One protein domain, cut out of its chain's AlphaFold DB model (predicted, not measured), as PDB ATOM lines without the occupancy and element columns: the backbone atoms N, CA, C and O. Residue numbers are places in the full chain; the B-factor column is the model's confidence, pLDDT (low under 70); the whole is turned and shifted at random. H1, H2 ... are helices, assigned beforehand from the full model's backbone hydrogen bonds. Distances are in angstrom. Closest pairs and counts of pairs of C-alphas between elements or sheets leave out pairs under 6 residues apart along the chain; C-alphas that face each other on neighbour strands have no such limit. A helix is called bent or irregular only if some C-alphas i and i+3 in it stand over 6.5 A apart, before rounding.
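This is residues 51 to 81 and 92 to 231 of the 249 residues of an uncharacterized protein of Candidatus Peribacteria bacterium RIFCSPHIGHO2_01_FULL_51_9 (UniProt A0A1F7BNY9). Look for a loose up-and-down bundle, H1, H4 and H6a side by side, each against the one before; H6 runs on beyond it, residues 212 to 231 sticking out. H2 packs on H1 and H4, H5 on H6a. The printed part, 171 residues with helices H1 to H6 in order and no named strand, is all helix and extended: radius of gyration of the C-alphas 25.6 A, spans 101 by 33 by 25 A.

Find C-alpha 164 at (198.896, -123.283, 399.861): H6, by its hydrogen bonds one helix, starts here but is bent, C-alphas 201 and 204 being 6.8 A apart. Its arms are H6a, residues 164 to 201, 55.3 A, and H6b, residues 204 to 231, 40.5 A, ending at (142.930, -96.890, 323.426). Find H4 at residues 119 to 142, 35.5 A, H1 at 51 to 78, 39.5 A, H2 at 96 to 102, H3 at 111 to 115, H5 at 144 to 154.

H6a, with residues 175 to 193 alone, touches H4 at a shallow tilt of 13 degrees, opposite ways; C-alphas 178 and 137 are closest, 6.2 A. H1 touches H2, C-alphas 64 and 97 closest, 5.1 A. Every O i to N i+4 pair is within hydrogen-bond range in H2, H3, H5 and H6b, but 21 of 24 in H1, 18 of 20 in H4, 30 of 34 in H6a.

Residues 82 to 91 are cut out; C-alphas 81 and 92 are 13.9 A apart. Of the links printed whole, none is long. Residues 75 to 81 have pLDDT under 70.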
ATOM      1  N   ALA A  51     184.018-113.986 388.336       90.69
ATOM      2  CA  ALA A  51     183.095-114.928 387.702       90.69
ATOM      3  C   ALA A  51     182.026-114.252 386.814       90.69
ATOM      4  O   ALA A  51     181.447-114.894 385.931       90.69
ATOM      5  N   GLU A  52     181.747-112.968 387.040       94.69
ATOM      6  CA  GLU A  52     180.738-112.188 386.320       94.69
ATOM      7  C   GLU A  52     181.323-111.345 385.190       94.69
ATOM      8  O   GLU A  52     180.569-110.913 384.314       94.69
ATOM      9  N   TRP A  53     182.640-111.123 385.168       94.56
ATOM     10  CA  TRP A  53     183.287-110.252 384.183       94.56
ATOM     11  C   TRP A  53     183.048-110.727 382.752       94.56
ATOM     12  O   TRP A  53     182.501-109.977 381.946       94.56
ATOM     13  N   ALA A  54     183.371-111.990 382.459       95.19
ATOM     14  CA  ALA A  54     183.174-112.563 381.130       95.19
ATOM     15  C   ALA A  54     181.694-112.540 380.724       95.19
ATOM     16  O   ALA A  54     181.345-112.100 379.630       95.19
ATOM     17  N   LYS A  55     180.795-112.940 381.632       95.81
ATOM     18  CA  LYS A  55     179.347-112.946 381.370       95.81
ATOM     19  C   LYS A  55     178.829-111.548 381.041       95.81
ATOM     20  O   LYS A  55     178.052-111.392 380.105       95.81
ATOM     21  N   THR A  56     179.270-110.544 381.794       95.81
ATOM     22  CA  THR A  56     178.865-109.148 381.609       95.81
ATOM     23  C   THR A  56     179.409-108.589 380.304       95.81
ATOM     24  O   THR A  56     178.649-108.008 379.535       95.81
ATOM     25  N   TYR A  57     180.691-108.824 380.012       96.19
ATOM     26  CA  TYR A  57     181.312-108.408 378.760       96.19
ATOM     27  C   TYR A  57     180.576-108.987 377.543       96.19
ATOM     28  O   TYR A  57     180.096-108.235 376.695       96.19
ATOM     29  N   HIS A  58     180.423-110.314 377.489       96.12
ATOM     30  CA  HIS A  58     179.794-110.991 376.351       96.12
ATOM     31  C   HIS A  58     178.315-110.622 376.208       96.12
ATOM     32  O   HIS A  58     177.849-110.431 375.086       96.12
ATOM     33  N   ARG A  59     177.584-110.463 377.322       96.56
ATOM     34  CA  ARG A  59     176.190-109.995 377.302       96.56
ATOM     35  C   ARG A  59     176.090-108.591 376.721       96.56
ATOM     36  O   ARG A  59     175.330-108.392 375.786       96.56
ATOM     37  N   ASP A  60     176.861-107.640 377.238       96.50
ATOM     38  CA  ASP A  60     176.745-106.243 376.822       96.50
ATOM     39  C   ASP A  60     177.147-106.062 375.344       96.50
ATOM     40  O   ASP A  60     176.479-105.339 374.606       96.50
ATOM     41  N   VAL A  61     178.190-106.769 374.881       96.50
ATOM     42  CA  VAL A  61     178.554-106.809 373.452       96.50
ATOM     43  C   VAL A  61     177.403-107.384 372.627       96.50
ATOM     44  O   VAL A  61     177.007-106.790 371.628       96.50
ATOM     45  N   ASN A  62     176.844-108.519 373.045       96.56
ATOM     46  CA  ASN A  62     175.729-109.155 372.354       96.56
ATOM     47  C   ASN A  62     174.484-108.252 372.305       96.56
ATOM     48  O   ASN A  62     173.831-108.180 371.268       96.56
ATOM     49  N   ASP A  63     174.177-107.525 373.377       96.50
ATOM     50  CA  ASP A  63     173.040-106.604 373.440       96.50
ATOM     51  C   ASP A  63     173.199-105.442 372.452       96.50
ATOM     52  O   ASP A  63     172.260-105.126 371.720       96.50
ATOM     53  N   VAL A  64     174.395-104.847 372.368       96.44
ATOM     54  CA  VAL A  64     174.696-103.782 371.395       96.44
ATOM     55  C   VAL A  64     174.605-104.303 369.962       96.44
ATOM     56  O   VAL A  64     173.944-103.694 369.121       96.44
ATOM     57  N   VAL A  65     175.211-105.458 369.681       95.31
ATOM     58  CA  VAL A  65     175.209-106.070 368.343       95.31
ATOM     59  C   VAL A  65     173.789-106.436 367.910       95.31
ATOM     60  O   VAL A  65     173.382-106.127 366.791       95.31
ATOM     61  N   ASN A  66     173.005-107.048 368.796       94.81
ATOM     62  CA  ASN A  66     171.622-107.408 368.498       94.81
ATOM     63  C   ASN A  66     170.747-106.171 368.317       94.81
ATOM     64  O   ASN A  66     169.916-106.156 367.410       94.81
ATOM     65  N   ALA A  67     170.930-105.127 369.131       92.44
ATOM     66  CA  ALA A  67     170.217-103.866 368.956       92.44
ATOM     67  C   ALA A  67     170.510-103.247 367.583       92.44
ATOM     68  O   ALA A  67     169.575-102.849 366.893       92.44
ATOM     69  N   HIS A  68     171.773-103.246 367.157       91.19
ATOM     70  CA  HIS A  68     172.190-102.747 365.850       91.19
ATOM     71  C   HIS A  68     171.582-103.555 364.689       91.19
ATOM     72  O   HIS A  68     170.928-103.003 363.804       91.19
ATOM     73  N   VAL A  69     171.706-104.887 364.720       90.12
ATOM     74  CA  VAL A  69     171.138-105.770 363.684       90.12
ATOM     75  C   VAL A  69     169.612-105.650 363.626       90.12
ATOM     76  O   VAL A  69     169.023-105.600 362.541       90.12
ATOM     77  N   ASN A  70     168.955-105.562 364.783       88.19
ATOM     78  CA  ASN A  70     167.513-105.357 364.858       88.19
ATOM     79  C   ASN A  70     167.106-103.965 364.374       88.19
ATOM     80  O   ASN A  70     166.055-103.853 363.757       88.19
ATOM     81  N   ALA A  71     167.918-102.930 364.591       83.50
ATOM     82  CA  ALA A  71     167.667-101.599 364.050       83.50
ATOM     83  C   ALA A  71     167.751-101.596 362.517       83.50
ATOM     84  O   ALA A  71     166.896-101.004 361.866       83.50
ATOM     85  N   ILE A  72     168.708-102.318 361.924       79.12
ATOM     86  CA  ILE A  72     168.782-102.491 360.464       79.12
ATOM     87  C   ILE A  72     167.536-103.216 359.941       79.12
ATOM     88  O   ILE A  72     166.921-102.768 358.976       79.12
ATOM     89  N   ARG A  73     167.126-104.312 360.594       77.44
ATOM     90  CA  ARG A  73     165.939-105.086 360.193       77.44
ATOM     91  C   ARG A  73     164.633-104.309 360.398       77.44
ATOM     92  O   ARG A  73     163.738-104.378 359.563       77.44
ATOM     93  N   GLY A  74     164.514-103.604 361.518       70.06
ATOM     94  CA  GLY A  74     163.340-102.830 361.916       70.06
ATOM     95  C   GLY A  74     163.186-101.534 361.126       70.06
ATOM     96  O   GLY A  74     162.062-101.140 360.842       70.06
ATOM     97  N   ALA A  75     164.288-100.927 360.669       61.00
ATOM     98  CA  ALA A  75     164.245 -99.763 359.783       61.00
ATOM     99  C   ALA A  75     163.467-100.039 358.488       61.00
ATOM    100  O   ALA A  75     162.807 -99.137 357.995       61.00
ATOM    101  N   VAL A  76     163.476-101.277 357.983       58.75
ATOM    102  CA  VAL A  76     162.661-101.689 356.824       58.75
ATOM    103  C   VAL A  76     161.157-101.694 357.155       58.75
ATOM    104  O   VAL A  76     160.322-101.507 356.275       58.75
ATOM    105  N   LYS A  77     160.794-101.909 358.425       57.03
ATOM    106  CA  LYS A  77     159.409-102.103 358.868       57.03
ATOM    107  C   LYS A  77     158.746-100.824 359.386       57.03
ATOM    108  O   LYS A  77     157.592-100.577 359.048       57.03
ATOM    109  N   ASP A  78     159.456-100.039 360.194       54.56
ATOM    110  CA  ASP A  78     158.867 -98.929 360.960       54.56
ATOM    111  C   ASP A  78     159.050 -97.559 360.286       54.56
ATOM    112  O   ASP A  78     158.253 -96.651 360.512       54.56
ATOM    113  N   ASN A  79     160.049 -97.416 359.410       55.00
ATOM    114  CA  ASN A  79     160.239 -96.234 358.573       55.00
ATOM    115  C   ASN A  79     160.159 -96.662 357.103       55.00
ATOM    116  O   ASN A  79     161.163 -97.129 356.566       55.00
ATOM    117  N   PRO A  80     159.001 -96.522 356.425       56.09
ATOM    118  CA  PRO A  80     158.928 -96.833 355.004       56.09
ATOM    119  C   PRO A  80     159.990 -96.008 354.279       56.09
ATOM    120  O   PRO A  80     160.064 -94.792 354.483       56.09
ATOM    121  N   LEU A  81     160.835 -96.675 353.488       55.81
ATOM    122  CA  LEU A  81     161.938 -96.032 352.784       55.81
ATOM    123  C   LEU A  81     161.447 -94.776 352.071       55.81
ATOM    124  O   LEU A  81     160.703 -94.841 351.091       55.81
ATOM    125  N   LEU A  92     171.432 -92.426 360.928       72.06
ATOM    126  CA  LEU A  92     172.137 -93.367 361.806       72.06
ATOM    127  C   LEU A  92     172.166 -92.868 363.254       72.06
ATOM    128  O   LEU A  92     173.225 -92.581 363.815       72.06
ATOM    129  N   GLN A  93     170.982 -92.744 363.857       80.75
ATOM    130  CA  GLN A  93     170.881 -92.446 365.285       80.75
ATOM    131  C   GLN A  93     171.403 -93.621 366.121       80.75
ATOM    132  O   GLN A  93     171.092 -94.768 365.788       80.75
ATOM    133  N   PRO A  94     172.159 -93.351 367.202       86.81
ATOM    134  CA  PRO A  94     172.703 -94.401 368.043       86.81
ATOM    135  C   PRO A  94     171.579 -95.186 368.722       86.81
ATOM    136  O   PRO A  94     170.637 -94.616 369.286       86.81
ATOM    137  N   THR A  95     171.686 -96.509 368.714       90.38
ATOM    138  CA  THR A  95     170.785 -97.386 369.455       90.38
ATOM    139  C   THR A  95     170.914 -97.135 370.958       90.38
ATOM    140  O   THR A  95     171.977 -96.790 371.477       90.38
ATOM    141  N   ARG A  96     169.821 -97.349 371.704       91.94
ATOM    142  CA  ARG A  96     169.820 -97.164 373.167       91.94
ATOM    143  C   ARG A  96     170.889 -98.015 373.860       91.94
ATOM    144  O   ARG A  96     171.486 -97.555 374.828       91.94
ATOM    145  N   ALA A  97     171.126 -99.230 373.362       94.06
ATOM    146  CA  ALA A  97     172.159-100.124 373.880       94.06
ATOM    147  C   ALA A  97     173.568 -99.558 373.640       94.06
ATOM    148  O   ALA A  97     174.366 -99.515 374.576       94.06
ATOM    149  N   LEU A  98     173.849 -99.069 372.425       94.50
ATOM    150  CA  LEU A  98     175.129 -98.437 372.098       94.50
ATOM    151  C   LEU A  98     175.377 -97.204 372.970       94.50
ATOM    152  O   LEU A  98     176.450 -97.073 373.557       94.50
ATOM    153  N   GLY A  99     174.365 -96.343 373.104       93.88
ATOM    154  CA  GLY A  99     174.415 -95.177 373.979       93.88
ATOM    155  C   GLY A  99     174.744 -95.568 375.418       93.88
ATOM    156  O   GLY A  99     175.738 -95.096 375.958       93.88
ATOM    157  N   ALA A 100     173.975 -96.488 376.009       94.38
ATOM    158  CA  ALA A 100     174.173 -96.933 377.389       94.38
ATOM    159  C   ALA A 100     175.567 -97.537 377.638       94.38
ATOM    160  O   ALA A 100     176.159 -97.296 378.690       94.38
ATOM    161  N   LEU A 101     176.114 -98.295 376.680       94.81
ATOM    162  CA  LEU A 101     177.476 -98.816 376.793       94.81
ATOM    163  C   LEU A 101     178.509 -97.682 376.716       94.81
ATOM    164  O   LEU A 101     179.401 -97.606 377.564       94.81
ATOM    165  N   ALA A 102     178.364 -96.777 375.746       93.69
ATOM    166  CA  ALA A 102     179.275 -95.654 375.542       93.69
ATOM    167  C   ALA A 102     179.356 -94.738 376.776       93.69
ATOM    168  O   ALA A 102     180.438 -94.277 377.123       93.69
ATOM    169  N   GLU A 103     178.260 -94.532 377.514       93.00
ATOM    170  CA  GLU A 103     178.270 -93.723 378.745       93.00
ATOM    171  C   GLU A 103     179.256 -94.225 379.806       93.00
ATOM    172  O   GLU A 103     179.761 -93.435 380.605       93.00
ATOM    173  N   THR A 104     179.560 -95.524 379.799       91.12
ATOM    174  CA  THR A 104     180.504 -96.140 380.738       91.12
ATOM    175  C   THR A 104     181.962 -96.031 380.287       91.12
ATOM    176  O   THR A 104     182.864 -96.324 381.074       91.12
ATOM    177  N   LEU A 105     182.218 -95.573 379.056       91.06
ATOM    178  CA  LEU A 105     183.521 -95.651 378.400       91.06
ATOM    179  C   LEU A 105     184.111 -94.270 378.087       91.06
ATOM    180  O   LEU A 105     183.403 -93.362 377.652       91.06
ATOM    181  N   PRO A 106     185.425 -94.070 378.272       88.00
ATOM    182  CA  PRO A 106     186.125 -92.931 377.685       88.00
ATOM    183  C   PRO A 106     186.143 -93.054 376.148       88.00
ATOM    184  O   PRO A 106     186.313 -94.165 375.654       88.00
ATOM    185  N   PRO A 107     186.006 -91.956 375.380       88.31
ATOM    186  CA  PRO A 107     185.784 -90.567 375.803       88.31
ATOM    187  C   PRO A 107     184.301 -90.198 376.039       88.31
ATOM    188  O   PRO A 107     184.010 -89.104 376.528       88.31
ATOM    189  N   TRP A 108     183.357 -91.086 375.720       91.38
ATOM    190  CA  TRP A 108     181.904 -90.830 375.744       91.38
ATOM    191  C   TRP A 108     181.288 -90.655 377.145       91.38
ATOM    192  O   TRP A 108     180.150 -90.185 377.274       91.38
ATOM    193  N   LYS A 109     182.061 -90.905 378.210       87.31
ATOM    194  CA  LYS A 109     181.774 -90.393 379.559       87.31
ATOM    195  C   LYS A 109     181.506 -88.884 379.532       87.31
ATOM    196  O   LYS A 109     180.580 -88.423 380.199       87.31
ATOM    197  N   HIS A 110     182.246 -88.119 378.724       88.81
ATOM    198  CA  HIS A 110     182.027 -86.681 378.597       88.81
ATOM    199  C   HIS A 110     180.820 -86.358 377.697       88.81
ATOM    200  O   HIS A 110     180.689 -86.907 376.599       88.81
ATOM    201  N   PRO A 111     179.971 -85.391 378.095       87.88
ATOM    202  CA  PRO A 111     178.728 -85.083 377.389       87.88
ATOM    203  C   PRO A 111     178.950 -84.550 375.968       87.88
ATOM    204  O   PRO A 111     178.081 -84.712 375.121       87.88
ATOM    205  N   VAL A 112     180.102 -83.929 375.687       88.31
ATOM    206  CA  VAL A 112     180.431 -83.404 374.351       88.31
ATOM    207  C   VAL A 112     180.576 -84.540 373.339       88.31
ATOM    208  O   VAL A 112     179.902 -84.532 372.316       88.31
ATOM    209  N   TYR A 113     181.390 -85.552 373.651       86.88
ATOM    210  CA  TYR A 113     181.569 -86.715 372.775       86.88
ATOM    211  C   TYR A 113     180.308 -87.576 372.713       86.88
ATOM    212  O   TYR A 113     179.996 -88.127 371.664       86.88
ATOM    213  N   ARG A 114     179.535 -87.638 373.804       87.50
ATOM    214  CA  ARG A 114     178.257 -88.355 373.834       87.50
ATOM    215  C   ARG A 114     177.214 -87.755 372.893       87.50
ATOM    216  O   ARG A 114     176.507 -88.497 372.227       87.50
ATOM    217  N   LYS A 115     177.122 -86.423 372.814       87.06
ATOM    218  CA  LYS A 115     176.192 -85.741 371.894       87.06
ATOM    219  C   LYS A 115     176.518 -85.990 370.423       87.06
ATOM    220  O   LYS A 115     175.618 -85.927 369.597       87.06
ATOM    221  N   ASN A 116     177.782 -86.273 370.124       87.19
ATOM    222  CA  ASN A 116     178.256 -86.551 368.773       87.19
ATOM    223  C   ASN A 116     178.303 -88.055 368.460       87.19
ATOM    224  O   ASN A 116     178.771 -88.419 367.386       87.19
ATOM    225  N   LEU A 117     177.856 -88.918 369.382       89.31
ATOM    226  CA  LEU A 117     177.829 -90.360 369.170       89.31
ATOM    227  C   LEU A 117     176.810 -90.703 368.082       89.31
ATOM    228  O   LEU A 117     175.628 -90.372 368.194       89.31
ATOM    229  N   SER A 118     177.273 -91.407 367.060       89.38
ATOM    230  CA  SER A 118     176.449 -91.937 365.981       89.38
ATOM    231  C   SER A 118     176.457 -93.463 365.992       89.38
ATOM    232  O   SER A 118     177.339 -94.087 366.585       89.38
ATOM    233  N   GLU A 119     175.505 -94.094 365.299       88.50
ATOM    234  CA  GLU A 119     175.527 -95.558 365.152       88.50
ATOM    235  C   GLU A 119     176.766 -96.042 364.376       88.50
ATOM    236  O   GLU A 119     177.235 -97.154 364.591       88.50
ATOM    237  N   ALA A 120     177.358 -95.187 363.533       86.44
ATOM    238  CA  ALA A 120     178.598 -95.495 362.820       86.44
ATOM    239  C   ALA A 120     179.803 -95.673 363.766       86.44
ATOM    240  O   ALA A 120     180.778 -96.334 363.411       86.44
ATOM    241  N   ASP A 121     179.724 -95.139 364.989       91.06
ATOM    242  CA  ASP A 121     180.771 -95.270 366.003       91.06
ATOM    243  C   ASP A 121     180.705 -96.603 366.768       91.06
ATOM    244  O   ASP A 121     181.523 -96.831 367.663       91.06
ATOM    245  N   ILE A 122     179.781 -97.513 366.419       93.56
ATOM    246  CA  ILE A 122     179.632 -98.829 367.063       93.56
ATOM    247  C   ILE A 122     180.955 -99.594 367.151       93.56
ATOM    248  O   ILE A 122     181.285-100.145 368.201       93.56
ATOM    249  N   GLY A 123     181.751 -99.578 366.078       93.88
ATOM    250  CA  GLY A 123     183.053-100.238 366.054       93.88
ATOM    251  C   GLY A 123     184.021 -99.641 367.072       93.88
ATOM    252  O   GLY A 123     184.631-100.377 367.846       93.88
ATOM    253  N   SER A 124     184.107 -98.312 367.121       93.38
ATOM    254  CA  SER A 124     184.957 -97.581 368.062       93.38
ATOM    255  C   SER A 124     184.558 -97.857 369.512       93.38
ATOM    256  O   SER A 124     185.420 -98.141 370.341       93.38
ATOM    257  N   VAL A 125     183.256 -97.839 369.819       94.75
ATOM    258  CA  VAL A 125     182.744 -98.106 371.173       94.75
ATOM    259  C   VAL A 125     183.044 -99.541 371.604       94.75
ATOM    260  O   VAL A 125     183.539 -99.759 372.709       94.75
ATOM    261  N   LEU A 126     182.788-100.529 370.741       96.25
ATOM    262  CA  LEU A 126     183.048-101.934 371.066       96.25
ATOM    263  C   LEU A 126     184.546-102.231 371.223       96.25
ATOM    264  O   LEU A 126     184.924-103.023 372.089       96.25
ATOM    265  N   LEU A 127     185.407-101.587 370.429       95.00
ATOM    266  CA  LEU A 127     186.861-101.707 370.566       95.00
ATOM    267  C   LEU A 127     187.367-101.087 371.872       95.00
ATOM    268  O   LEU A 127     188.188-101.702 372.551       95.00
ATOM    269  N   GLU A 128     186.851 -99.923 372.269       92.69
ATOM    270  CA  GLU A 128     187.179 -99.328 373.572       92.69
ATOM    271  C   GLU A 128     186.649-100.166 374.740       92.69
ATOM    272  O   GLU A 128     187.318-100.297 375.772       92.69
ATOM    273  N   TYR A 129     185.489-100.809 374.575       95.06
ATOM    274  CA  TYR A 129     184.982-101.747 375.571       95.06
ATOM    275  C   TYR A 129     185.888-102.971 375.716       95.06
ATOM    276  O   TYR A 129     186.253-103.333 376.836       95.06
ATOM    277  N   LEU A 130     186.329-103.564 374.597       95.31
ATOM    278  CA  LEU A 130     187.314-104.649 374.603       95.31
ATOM    279  C   LEU A 130     188.627-104.200 375.246       95.31
ATOM    280  O   LEU A 130     189.166-104.928 376.074       95.31
ATOM    281  N   ARG A 131     189.135-103.009 374.909       93.31
ATOM    282  CA  ARG A 131     190.364-102.470 375.509       93.31
ATOM    283  C   ARG A 131     190.238-102.384 377.029       93.31
ATOM    284  O   ARG A 131     191.146-102.812 377.735       93.31
ATOM    285  N   THR A 132     189.109-101.877 377.520       92.88
ATOM    286  CA  THR A 132     188.823-101.768 378.958       92.88
ATOM    287  C   THR A 132     188.747-103.150 379.612       92.88
ATOM    288  O   THR A 132     189.385-103.376 380.636       92.88
ATOM    289  N   TYR A 133     188.045-104.105 378.998       95.31
ATOM    290  CA  TYR A 133     187.942-105.481 379.496       95.31
ATOM    291  C   TYR A 133     189.306-106.193 379.553       95.31
ATOM    292  O   TYR A 133     189.680-106.762 380.576       95.31
ATOM    293  N   GLU A 134     190.104-106.104 378.486       94.69
ATOM    294  CA  GLU A 134     191.450-106.679 378.451       94.69
ATOM    295  C   GLU A 134     192.395-106.034 379.469       94.69
ATOM    296  O   GLU A 134     193.274-106.713 380.002       94.69
ATOM    297  N   CYS A 135     192.246-104.730 379.718       93.75
ATOM    298  CA  CYS A 135     192.993-104.019 380.750       93.75
ATOM    299  C   CYS A 135     192.731-104.626 382.128       93.75
ATOM    300  O   CYS A 135     193.682-105.033 382.794       93.75
ATOM    301  N   VAL A 136     191.459-104.792 382.490       93.94
ATOM    302  CA  VAL A 136     191.047-105.384 383.770       93.94
ATOM    303  C   VAL A 136     191.558-106.822 383.916       93.94
ATOM    304  O   VAL A 136     192.099-107.192 384.957       93.94
ATOM    305  N   LEU A 137     191.487-107.629 382.852       94.88
ATOM    306  CA  LEU A 137     192.034-108.991 382.858       94.88
ATOM    307  C   LEU A 137     193.559-109.023 383.044       94.88
ATOM    308  O   LEU A 137     194.088-109.865 383.771       94.88
ATOM    309  N   LYS A 138     194.288-108.118 382.381       94.56
ATOM    310  CA  LYS A 138     195.752-108.021 382.501       94.56
ATOM    311  C   LYS A 138     196.181-107.516 383.871       94.56
ATOM    312  O   LYS A 138     197.217-107.958 384.361       94.56
ATOM    313  N   GLU A 139     195.427-106.600 384.459       93.56
ATOM    314  CA  GLU A 139     195.665-106.103 385.811       93.56
ATOM    315  C   GLU A 139     195.483-107.218 386.839       93.56
ATOM    316  O   GLU A 139     196.448-107.542 387.533       93.56
ATOM    317  N   ARG A 140     194.341-107.920 386.821       93.06
ATOM    318  CA  ARG A 140     194.122-109.082 387.694       93.06
ATOM    319  C   ARG A 140     195.193-110.146 387.511       93.06
ATOM    320  O   ARG A 140     195.685-110.701 388.482       93.06
ATOM    321  N   LYS A 141     195.637-110.402 386.277       93.75
ATOM    322  CA  LYS A 141     196.742-111.338 386.017       93.75
ATOM    323  C   LYS A 141     198.052-110.930 386.705       93.75
ATOM    324  O   LYS A 141     198.814-111.810 387.091       93.75
ATOM    325  N   LYS A 142     198.342-109.628 386.828       92.88
ATOM    326  CA  LYS A 142     199.545-109.132 387.523       92.88
ATOM    327  C   LYS A 142     199.442-109.298 389.037       92.88
ATOM    328  O   LYS A 142     200.455-109.580 389.664       92.88
ATOM    329  N   PHE A 143     198.242-109.146 389.593       92.75
ATOM    330  CA  PHE A 143     197.979-109.216 391.033       92.75
ATOM    331  C   PHE A 143     197.233-110.495 391.447       92.75
ATOM    332  O   PHE A 143     196.607-110.538 392.502       92.75
ATOM    333  N   LEU A 144     197.327-111.558 390.639       92.44
ATOM    334  CA  LEU A 144     196.448-112.727 390.736       92.44
ATOM    335  C   LEU A 144     196.523-113.408 392.101       92.44
ATOM    336  O   LEU A 144     195.496-113.671 392.712       92.44
ATOM    337  N   THR A 145     197.734-113.651 392.604       90.38
ATOM    338  CA  THR A 145     197.932-114.301 393.903       90.38
ATOM    339  C   THR A 145     197.292-113.502 395.043       90.38
ATOM    340  O   THR A 145     196.703-114.091 395.945       90.38
ATOM    341  N   GLN A 146     197.380-112.167 394.997       91.12
ATOM    342  CA  GLN A 146     196.782-111.293 396.007       91.12
ATOM    343  C   GLN A 146     195.255-111.265 395.878       91.12
ATOM    344  O   GLN A 146     194.565-111.466 396.870       91.12
ATOM    345  N   GLU A 147     194.726-111.080 394.666       90.19
ATOM    346  CA  GLU A 147     193.278-111.024 394.440       90.19
ATOM    347  C   GLU A 147     192.585-112.348 394.786       90.19
ATOM    348  O   GLU A 147     191.541-112.341 395.430       90.19
ATOM    349  N   VAL A 148     193.181-113.492 394.432       90.94
ATOM    350  CA  VAL A 148     192.637-114.813 394.786       90.94
ATOM    351  C   VAL A 148     192.663-115.030 396.298       90.94
ATOM    352  O   VAL A 148     191.722-115.596 396.851       90.94
ATOM    353  N   LEU A 149     193.715-114.578 396.986       89.94
ATOM    354  CA  LEU A 149     193.785-114.669 398.443       89.94
ATOM    355  C   LEU A 149     192.692-113.821 399.105       89.94
ATOM    356  O   LEU A 149     192.034-114.296 400.026       89.94
ATOM    357  N   GLU A 150     192.479-112.596 398.623       88.88
ATOM    358  CA  GLU A 150     191.410-111.714 399.100       88.88
ATOM    359  C   GLU A 150     190.015-112.292 398.823       88.88
ATOM    360  O   GLU A 150     189.127-112.181 399.668       88.88
ATOM    361  N   ASP A 151     189.812-112.927 397.668       87.81
ATOM    362  CA  ASP A 151     188.542-113.562 397.311       87.81
ATOM    363  C   ASP A 151     188.276-114.818 398.163       87.81
ATOM    364  O   ASP A 151     187.162-115.002 398.653       87.81
ATOM    365  N   LEU A 152     189.301-115.640 398.420       87.31
ATOM    366  CA  LEU A 152     189.209-116.800 399.316       87.31
ATOM    367  C   LEU A 152     189.003-116.398 400.782       87.31
ATOM    368  O   LEU A 152     188.306-117.099 401.508       87.31
ATOM    369  N   ASP A 153     189.584-115.283 401.233       87.88
ATOM    370  CA  ASP A 153     189.394-114.796 402.606       87.88
ATOM    371  C   ASP A 153     187.962-114.289 402.855       87.88
ATOM    372  O   ASP A 153     187.450-114.384 403.978       87.88
ATOM    373  N   LYS A 154     187.305-113.792 401.799       87.31
ATOM    374  CA  LYS A 154     185.899-113.366 401.807       87.31
ATOM    375  C   LYS A 154     184.914-114.535 401.715       87.31
ATOM    376  O   LYS A 154     183.754-114.352 402.086       87.31
ATOM    377  N   ASP A 155     185.333-115.710 401.240       84.69
ATOM    378  CA  ASP A 155     184.453-116.875 401.113       84.69
ATOM    379  C   ASP A 155     184.212-117.531 402.491       84.69
ATOM    380  O   ASP A 155     185.147-118.052 403.108       84.69
ATOM    381  N   PRO A 156     182.962-117.557 402.999       83.75
ATOM    382  CA  PRO A 156     182.651-118.161 404.294       83.75
ATOM    383  C   PRO A 156     182.852-119.684 404.328       83.75
ATOM    384  O   PRO A 156     182.876-120.266 405.412       83.75
ATOM    385  N   ASN A 157     182.982-120.346 403.173       84.50
ATOM    386  CA  ASN A 157     183.118-121.801 403.086       84.50
ATOM    387  C   ASN A 157     184.572-122.286 403.186       84.50
ATOM    388  O   ASN A 157     184.816-123.492 403.291       84.50
ATOM    389  N   VAL A 158     185.546-121.375 403.144       84.25
ATOM    390  CA  VAL A 158     186.971-121.714 403.166       84.25
ATOM    391  C   VAL A 158     187.473-121.749 404.611       84.25
ATOM    392  O   VAL A 158     187.334-120.794 405.373       84.25
ATOM    393  N   GLN A 159     188.075-122.874 405.009       79.19
ATOM    394  CA  GLN A 159     188.676-123.013 406.338       79.19
ATOM    395  C   GLN A 159     189.928-122.135 406.449       79.19
ATOM    396  O   GLN A 159     190.858-122.270 405.656       79.19
ATOM    397  N   LYS A 160     189.961-121.264 407.463       84.44
ATOM    398  CA  LYS A 160     191.117-120.413 407.781       84.44
ATOM    399  C   LYS A 160     192.051-121.144 408.763       84.44
ATOM    400  O   LYS A 160     191.545-121.780 409.689       84.44
ATOM    401  N   PRO A 161     193.389-121.041 408.627       83.00
ATOM    402  CA  PRO A 161     194.137-120.239 407.654       83.00
ATOM    403  C   PRO A 161     194.147-120.852 406.245       83.00
ATOM    404  O   PRO A 161     194.149-122.072 406.088       83.00
ATOM    405  N   ILE A 162     194.188-119.992 405.224       81.06
ATOM    406  CA  ILE A 162     194.217-120.412 403.817       81.06
ATOM    407  C   ILE A 162     195.522-121.171 403.553       81.06
ATOM    408  O   ILE A 162     196.618-120.617 403.654       81.06
ATOM    409  N   ASN A 163     195.406-122.456 403.216       82.44
ATOM    410  CA  ASN A 163     196.554-123.310 402.924       82.44
ATOM    411  C   ASN A 163     197.012-123.150 401.467       82.44
ATOM    412  O   ASN A 163     196.197-123.010 400.554       82.44
ATOM    413  N   PHE A 164     198.317-123.307 401.217       81.06
ATOM    414  CA  PHE A 164     198.896-123.283 399.861       81.06
ATOM    415  C   PHE A 164     198.246-124.305 398.902       81.06
ATOM    416  O   PHE A 164     198.127-124.070 397.697       81.06
ATOM    417  N   ALA A 165     197.767-125.428 399.449       83.94
ATOM    418  CA  ALA A 165     197.048-126.466 398.713       83.94
ATOM    419  C   ALA A 165     195.692-126.003 398.140       83.94
ATOM    420  O   ALA A 165     195.213-126.597 397.181       83.94
ATOM    421  N   GLN A 166     195.076-124.962 398.711       80.50
ATOM    422  CA  GLN A 166     193.824-124.372 398.219       80.50
ATOM    423  C   GLN A 166     194.084-123.188 397.279       80.50
ATOM    424  O   GLN A 166     193.377-123.029 396.288       80.50
ATOM    425  N   LEU A 167     195.135-122.404 397.549       86.94
ATOM    426  CA  LEU A 167     195.494-121.226 396.756       86.94
ATOM    427  C   LEU A 167     195.978-121.597 395.343       86.94
ATOM    428  O   LEU A 167     195.456-121.089 394.353       86.94
ATOM    429  N   SER A 168     196.930-122.531 395.241       88.94
ATOM    430  CA  SER A 168     197.558-122.908 393.964       88.94
ATOM    431  C   SER A 168     196.598-123.444 392.882       88.94
ATOM    432  O   SER A 168     196.713-123.005 391.734       88.94
ATOM    433  N   PRO A 169     195.628-124.345 393.160       90.62
ATOM    434  CA  PRO A 169     194.698-124.794 392.125       90.62
ATOM    435  C   PRO A 169     193.717-123.697 391.701       90.62
ATOM    436  O   PRO A 169     193.317-123.681 390.538       90.62
ATOM    437  N   GLN A 170     193.320-122.802 392.612       89.44
ATOM    438  CA  GLN A 170     192.419-121.695 392.293       89.44
ATOM    439  C   GLN A 170     193.124-120.668 391.403       89.44
ATOM    440  O   GLN A 170     192.609-120.320 390.342       89.44
ATOM    441  N   GLU A 171     194.348-120.285 391.766       92.81
ATOM    442  CA  GLU A 171     195.200-119.407 390.964       92.81
ATOM    443  C   GLU A 171     195.416-119.970 389.553       92.81
ATOM    444  O   GLU A 171     195.214-119.267 388.564       92.81
ATOM    445  N   TYR A 172     195.734-121.263 389.433       94.56
ATOM    446  CA  TYR A 172     195.907-121.907 388.129       94.56
ATOM    447  C   TYR A 172     194.625-121.885 387.278       94.56
ATOM    448  O   TYR A 172     194.684-121.641 386.068       94.56
ATOM    449  N   ARG A 173     193.453-122.124 387.888       93.88
ATOM    450  CA  ARG A 173     192.158-122.076 387.185       93.88
ATOM    451  C   ARG A 173     191.860-120.678 386.662       93.88
ATOM    452  O   ARG A 173     191.529-120.539 385.486       93.88
ATOM    453  N   GLU A 174     192.003-119.663 387.507       94.31
ATOM    454  CA  GLU A 174     191.746-118.277 387.116       94.31
ATOM    455  C   GLU A 174     192.757-117.789 386.079       94.31
ATOM    456  O   GLU A 174     192.371-117.172 385.088       94.31
ATOM    457  N   GLN A 175     194.036-118.144 386.224       95.75
ATOM    458  CA  GLN A 175     195.059-117.818 385.236       95.75
ATOM    459  C   GLN A 175     194.733-118.418 383.865       95.75
ATOM    460  O   GLN A 175     194.868-117.739 382.842       95.75
ATOM    461  N   LYS A 176     194.302-119.684 383.837       96.38
ATOM    462  CA  LYS A 176     193.871-120.343 382.604       96.38
ATOM    463  C   LYS A 176     192.673-119.617 381.993       96.38
ATOM    464  O   LYS A 176     192.729-119.268 380.820       96.38
ATOM    465  N   GLN A 177     191.650-119.316 382.792       96.06
ATOM    466  CA  GLN A 177     190.460-118.604 382.330       96.06
ATOM    467  C   GLN A 177     190.795-117.213 381.767       96.06
ATOM    468  O   GLN A 177     190.306-116.857 380.700       96.06
ATOM    469  N   ILE A 178     191.670-116.448 382.428       96.38
ATOM    470  CA  ILE A 178     192.130-115.142 381.934       96.38
ATOM    471  C   ILE A 178     192.831-115.287 380.579       96.38
ATOM    472  O   ILE A 178     192.584-114.500 379.665       96.38
ATOM    473  N   ASN A 179     193.714-116.277 380.434       96.12
ATOM    474  CA  ASN A 179     194.429-116.504 379.178       96.12
ATOM    475  C   ASN A 179     193.473-116.910 378.047       96.12
ATOM    476  O   ASN A 179     193.593-116.380 376.941       96.12
ATOM    477  N   ASP A 180     192.521-117.798 378.333       95.75
ATOM    478  CA  ASP A 180     191.512-118.242 377.371       95.75
ATOM    479  C   ASP A 180     190.639-117.053 376.915       95.75
ATOM    480  O   ASP A 180     190.456-116.846 375.713       95.75
ATOM    481  N   GLU A 181     190.187-116.202 377.845       96.00
ATOM    482  CA  GLU A 181     189.398-114.995 377.545       96.00
ATOM    483  C   GLU A 181     190.185-113.957 376.729       96.00
ATOM    484  O   GLU A 181     189.661-113.416 375.754       96.00
ATOM    485  N   LEU A 182     191.457-113.707 377.060       94.69
ATOM    486  CA  LEU A 182     192.305-112.762 376.317       94.69
ATOM    487  C   LEU A 182     192.506-113.173 374.851       94.69
ATOM    488  O   LEU A 182     192.641-112.310 373.979       94.69
ATOM    489  N   VAL A 183     192.541-114.477 374.566       94.00
ATOM    490  CA  VAL A 183     192.663-114.996 373.196       94.00
ATOM    491  C   VAL A 183     191.305-114.998 372.490       94.00
ATOM    492  O   VAL A 183     191.212-114.591 371.328       94.00
ATOM    493  N   ALA A 184     190.246-115.428 373.178       94.75
ATOM    494  CA  ALA A 184     188.925-115.597 372.588       94.75
ATOM    495  C   ALA A 184     188.213-114.265 372.308       94.75
ATOM    496  O   ALA A 184     187.692-114.080 371.204       94.75
ATOM    497  N   ALA A 185     188.211-113.322 373.259       94.88
ATOM    498  CA  ALA A 185     187.407-112.100 373.186       94.88
ATOM    499  C   ALA A 185     187.765-111.230 371.972       94.88
ATOM    500  O   ALA A 185     186.888-110.824 371.207       94.88
ATOM    501  N   ARG A 186     189.063-111.010 371.723       94.19
ATOM    502  CA  ARG A 186     189.523-110.213 370.577       94.19
ATOM    503  C   ARG A 186     189.173-110.861 369.240       94.19
ATOM    504  O   ARG A 186     188.709-110.185 368.324       94.19
ATOM    505  N   ALA A 187     189.392-112.170 369.119       94.56
ATOM    506  CA  ALA A 187     189.083-112.898 367.893       94.56
ATOM    507  C   ALA A 187     187.573-112.905 367.611       94.56
ATOM    508  O   ALA A 187     187.162-112.710 366.465       94.56
ATOM    509  N   ALA A 188     186.753-113.095 368.647       94.81
ATOM    510  CA  ALA A 188     185.302-113.038 368.546       94.81
ATOM    511  C   ALA A 188     184.824-111.644 368.119       94.81
ATOM    512  O   ALA A 188     184.097-111.535 367.132       94.81
ATOM    513  N   LEU A 189     185.295-110.578 368.778       95.88
ATOM    514  CA  LEU A 189     184.879-109.219 368.442       95.88
ATOM    515  C   LEU A 189     185.278-108.828 367.014       95.88
ATOM    516  O   LEU A 189     184.457-108.279 366.287       95.88
ATOM    517  N   ASN A 190     186.494-109.160 366.572       95.44
ATOM    518  CA  ASN A 190     186.935-108.860 365.207       95.44
ATOM    519  C   ASN A 190     186.038-109.513 364.145       95.44
ATOM    520  O   ASN A 190     185.712-108.885 363.135       95.44
ATOM    521  N   ARG A 191     185.603-110.760 364.372       95.69
ATOM    522  CA  ARG A 191     184.646-111.438 363.483       95.69
ATOM    523  C   ARG A 191     183.310-110.703 363.466       95.69
ATOM    524  O   ARG A 191     182.786-110.431 362.389       95.69
ATOM    525  N   THR A 192     182.799-110.330 364.635       95.12
ATOM    526  CA  THR A 192     181.542-109.585 364.760       95.12
ATOM    527  C   THR A 192     181.608-108.230 364.057       95.12
ATOM    528  O   THR A 192     180.724-107.915 363.269       95.12
ATOM    529  N   LEU A 193     182.682-107.461 364.256       95.00
ATOM    530  CA  LEU A 193     182.892-106.174 363.586       95.00
ATOM    531  C   LEU A 193     183.010-106.325 362.067       95.00
ATOM    532  O   LEU A 193     182.504-105.485 361.329       95.00
ATOM    533  N   THR A 194     183.624-107.410 361.590       95.06
ATOM    534  CA  THR A 194     183.689-107.709 360.152       95.06
ATOM    535  C   THR A 194     182.293-107.953 359.577       95.06
ATOM    536  O   THR A 194     181.961-107.427 358.515       95.06
ATOM    537  N   ILE A 195     181.455-108.713 360.290       93.38
ATOM    538  CA  ILE A 195     180.068-108.968 359.886       93.38
ATOM    539  C   ILE A 195     179.265-107.662 359.898       93.38
ATOM    540  O   ILE A 195     178.624-107.348 358.900       93.38
ATOM    541  N   ILE A 196     179.343-106.874 360.971       91.62
ATOM    542  CA  ILE A 196     178.646-105.583 361.081       91.62
ATOM    543  C   ILE A 196     179.070-104.638 359.956       91.62
ATOM    544  O   ILE A 196     178.218-104.145 359.226       91.62
ATOM    545  N   GLY A 197     180.375-104.481 359.726       89.38
ATOM    546  CA  GLY A 197     180.880-103.644 358.639       89.38
ATOM    547  C   GLY A 197     180.406-104.111 357.258       89.38
ATOM    548  O   GLY A 197     180.143-103.288 356.381       89.38
ATOM    549  N   SER A 198     180.239-105.424 357.056       89.44
ATOM    550  CA  SER A 198     179.646-105.947 355.822       89.44
ATOM    551  C   SER A 198     178.158-105.599 355.696       89.44
ATOM    552  O   SER A 198     177.719-105.216 354.613       89.44
ATOM    553  N   LEU A 199     177.394-105.660 356.791       87.56
ATOM    554  CA  LEU A 199     175.971-105.311 356.811       87.56
ATOM    555  C   LEU A 199     175.754-103.818 356.558       87.56
ATOM    556  O   LEU A 199     174.932-103.461 355.715       87.56
ATOM    557  N   ASP A 200     176.530-102.953 357.210       84.88
ATOM    558  CA  ASP A 200     176.447-101.502 357.027       84.88
ATOM    559  C   ASP A 200     176.750-101.088 355.586       84.88
ATOM    560  O   ASP A 200     176.076-100.223 355.023       84.88
ATOM    561  N   ARG A 201     177.718-101.750 354.942       84.19
ATOM    562  CA  ARG A 201     178.049-101.494 353.536       84.19
ATOM    563  C   ARG A 201     176.965-101.976 352.570       84.19
ATOM    564  O   ARG A 201     176.772-101.363 351.523       84.19
ATOM    565  N   LEU A 202     176.278-103.071 352.893       83.50
ATOM    566  CA  LEU A 202     175.206-103.625 352.060       83.50
ATOM    567  C   LEU A 202     173.873-102.898 352.250       83.50
ATOM    568  O   LEU A 202     173.041-102.915 351.345       83.50
ATOM    569  N   ARG A 203     173.680-102.229 353.389       78.19
ATOM    570  CA  ARG A 203     172.463-101.479 353.707       78.19
ATOM    571  C   ARG A 203     172.033-100.502 352.601       78.19
ATOM    572  O   ARG A 203     170.902-100.646 352.153       78.19
ATOM    573  N   PRO A 204     172.858 -99.556 352.111       76.06
ATOM    574  CA  PRO A 204     172.425 -98.632 351.060       76.06
ATOM    575  C   PRO A 204     172.041 -99.351 349.761       76.06
ATOM    576  O   PRO A 204     171.053 -98.985 349.139       76.06
ATOM    577  N   ILE A 205     172.758-100.420 349.397       80.38
ATOM    578  CA  ILE A 205     172.464-101.210 348.193       80.38
ATOM    579  C   ILE A 205     171.096-101.885 348.318       80.38
ATOM    580  O   ILE A 205     170.303-101.857 347.382       80.38
ATOM    581  N   ALA A 206     170.802-102.475 349.480       77.94
ATOM    582  CA  ALA A 206     169.497-103.072 349.741       77.94
ATOM    583  C   ALA A 206     168.373-102.028 349.626       77.94
ATOM    584  O   ALA A 206     167.354-102.296 348.993       77.94
ATOM    585  N   LEU A 207     168.595-100.823 350.162       74.56
ATOM    586  CA  LEU A 207     167.623 -99.734 350.081       74.56
ATOM    587  C   LEU A 207     167.397 -99.263 348.630       74.56
ATOM    588  O   LEU A 207     166.257 -99.074 348.208       74.56
ATOM    589  N   GLU A 208     168.462 -99.107 347.840       76.56
ATOM    590  CA  GLU A 208     168.359 -98.729 346.425       76.56
ATOM    591  C   GLU A 208     167.611 -99.779 345.596       76.56
ATOM    592  O   GLU A 208     166.772 -99.423 344.767       76.56
ATOM    593  N   LEU A 209     167.861-101.071 345.838       82.56
ATOM    594  CA  LEU A 209     167.168-102.159 345.145       82.56
ATOM    595  C   LEU A 209     165.658-102.147 345.416       82.56
ATOM    596  O   LEU A 209     164.874-102.322 344.482       82.56
ATOM    597  N   GLU A 210     165.239-101.887 346.655       79.81
ATOM    598  CA  GLU A 210     163.819-101.746 346.999       79.81
ATOM    599  C   GLU A 210     163.182-100.530 346.311       79.81
ATOM    600  O   GLU A 210     162.077-100.622 345.763       79.81
ATOM    601  N   CYS A 211     163.892 -99.399 346.264       81.62
ATOM    602  CA  CYS A 211     163.432 -98.205 345.557       81.62
ATOM    603  C   CYS A 211     163.304 -98.440 344.043       81.62
ATOM    604  O   CYS A 211     162.300 -98.051 343.443       81.62
ATOM    605  N   ILE A 212     164.270 -99.126 343.421       84.31
ATOM    606  CA  ILE A 212     164.216 -99.504 342.001       84.31
ATOM    607  C   ILE A 212     163.053-100.466 341.747       84.31
ATOM    608  O   ILE A 212     162.318-100.303 340.771       84.31
ATOM    609  N   GLN A 213     162.840-101.446 342.630       86.44
ATOM    610  CA  GLN A 213     161.714-102.369 342.525       86.44
ATOM    611  C   GLN A 213     160.383-101.611 342.544       86.44
ATOM    612  O   GLN A 213     159.528-101.860 341.690       86.44
ATOM    613  N   ARG A 214     160.222-100.646 343.455       84.50
ATOM    614  CA  ARG A 214     159.024 -99.803 343.516       84.50
ATOM    615  C   ARG A 214     158.853 -98.952 342.258       84.50
ATOM    616  O   ARG A 214     157.787 -98.989 341.649       84.50
ATOM    617  N   ALA A 215     159.913 -98.281 341.809       84.88
ATOM    618  CA  ALA A 215     159.889 -97.484 340.584       84.88
ATOM    619  C   ALA A 215     159.524 -98.326 339.348       84.88
ATOM    620  O   ALA A 215     158.788 -97.870 338.476       84.88
ATOM    621  N   SER A 216     159.983 -99.580 339.278       89.38
ATOM    622  CA  SER A 216     159.631-100.496 338.186       89.38
ATOM    623  C   SER A 216     158.139-100.852 338.168       89.38
ATOM    624  O   SER A 216     157.555-101.038 337.099       89.38
ATOM    625  N   LEU A 217     157.512-100.921 339.344       90.25
ATOM    626  CA  LEU A 217     156.090-101.198 339.500       90.25
ATOM    627  C   LEU A 217     155.264 -99.963 339.110       90.25
ATOM    628  O   LEU A 217     154.311-100.083 338.342       90.25
ATOM    629  N   ASP A 218     155.704 -98.776 339.530       88.50
ATOM    630  CA  ASP A 218     155.092 -97.503 339.137       88.50
ATOM    631  C   ASP A 218     155.180 -97.273 337.619       88.50
ATOM    632  O   ASP A 218     154.193 -96.876 337.002       88.50
ATOM    633  N   LEU A 219     156.310 -97.611 336.980       90.88
ATOM    634  CA  LEU A 219     156.453 -97.556 335.518       90.88
ATOM    635  C   LEU A 219     155.480 -98.495 334.800       90.88
ATOM    636  O   LEU A 219     154.890 -98.101 333.796       90.88
ATOM    637  N   ARG A 220     155.280 -99.722 335.296       90.81
ATOM    638  CA  ARG A 220     154.302-100.657 334.712       90.81
ATOM    639  C   ARG A 220     152.878-100.124 334.830       90.81
ATOM    640  O   ARG A 220     152.133-100.191 333.857       90.81
ATOM    641  N   ASN A 221     152.526 -99.554 335.980       92.38
ATOM    642  CA  ASN A 221     151.217 -98.941 336.189       92.38
ATOM    643  C   ASN A 221     151.018 -97.716 335.285       92.38
ATOM    644  O   ASN A 221     149.967 -97.579 334.666       92.38
ATOM    645  N   ALA A 222     152.035 -96.861 335.149       91.50
ATOM    646  CA  ALA A 222     151.991 -95.697 334.269       91.50
ATOM    647  C   ALA A 222     151.864 -96.101 332.794       91.50
ATOM    648  O   ALA A 222     151.037 -95.543 332.082       91.50
ATOM    649  N   LEU A 223     152.632 -97.094 332.336       92.06
ATOM    650  CA  LEU A 223     152.536 -97.610 330.967       92.06
ATOM    651  C   LEU A 223     151.186 -98.281 330.694       92.06
ATOM    652  O   LEU A 223     150.663 -98.126 329.595       92.06
ATOM    653  N   GLY A 224     150.604 -98.973 331.678       92.50
ATOM    654  CA  GLY A 224     149.239 -99.499 331.588       92.50
ATOM    655  C   GLY A 224     148.206 -98.383 331.432       92.50
ATOM    656  O   GLY A 224     147.399 -98.416 330.511       92.50
ATOM    657  N   LEU A 225     148.305 -97.332 332.251       90.25
ATOM    658  CA  LEU A 225     147.414 -96.172 332.166       90.25
ATOM    659  C   LEU A 225     147.567 -95.427 330.830       90.25
ATOM    660  O   LEU A 225     146.582 -95.030 330.210       90.25
ATOM    661  N   VAL A 226     148.801 -95.257 330.351       90.94
ATOM    662  CA  VAL A 226     149.076 -94.689 329.026       90.94
ATOM    663  C   VAL A 226     148.474 -95.576 327.937       90.94
ATOM    664  O   VAL A 226     147.799 -95.054 327.058       90.94
ATOM    665  N   ALA A 227     148.629 -96.898 328.010       90.62
ATOM    666  CA  ALA A 227     148.016 -97.811 327.048       90.62
ATOM    667  C   ALA A 227     146.482 -97.670 327.025       90.62
ATOM    668  O   ALA A 227     145.910 -97.478 325.949       90.62
ATOM    669  N   ASP A 228     145.833 -97.639 328.190       88.81
ATOM    670  CA  ASP A 228     144.381 -97.466 328.304       88.81
ATOM    671  C   ASP A 228     143.919 -96.104 327.759       88.81
ATOM    672  O   ASP A 228     142.974 -96.024 326.971       88.81
ATOM    673  N   THR A 229     144.625 -95.018 328.088       87.44
ATOM    674  CA  THR A 229     144.303 -93.690 327.533       87.44
ATOM    675  C   THR A 229     144.524 -93.615 326.020       87.44
ATOM    676  O   THR A 229     143.727 -92.989 325.321       87.44
ATOM    677  N   THR A 230     145.543 -94.293 325.480       86.88
ATOM    678  CA  THR A 230     145.757 -94.362 324.025       86.88
ATOM    679  C   THR A 230     144.698 -95.186 323.302       86.88
ATOM    680  O   THR A 230     144.413 -94.898 322.142       86.88
ATOM    681  N   ALA A 231     144.062 -96.149 323.975       84.00
ATOM    682  CA  ALA A 231     142.930 -96.890 323.426       84.00
ATOM    683  C   ALA A 231     141.650 -96.037 323.345       84.00
ATOM    684  O   ALA A 231     140.835 -96.239 322.444       84.00
TER     685      ALA A 231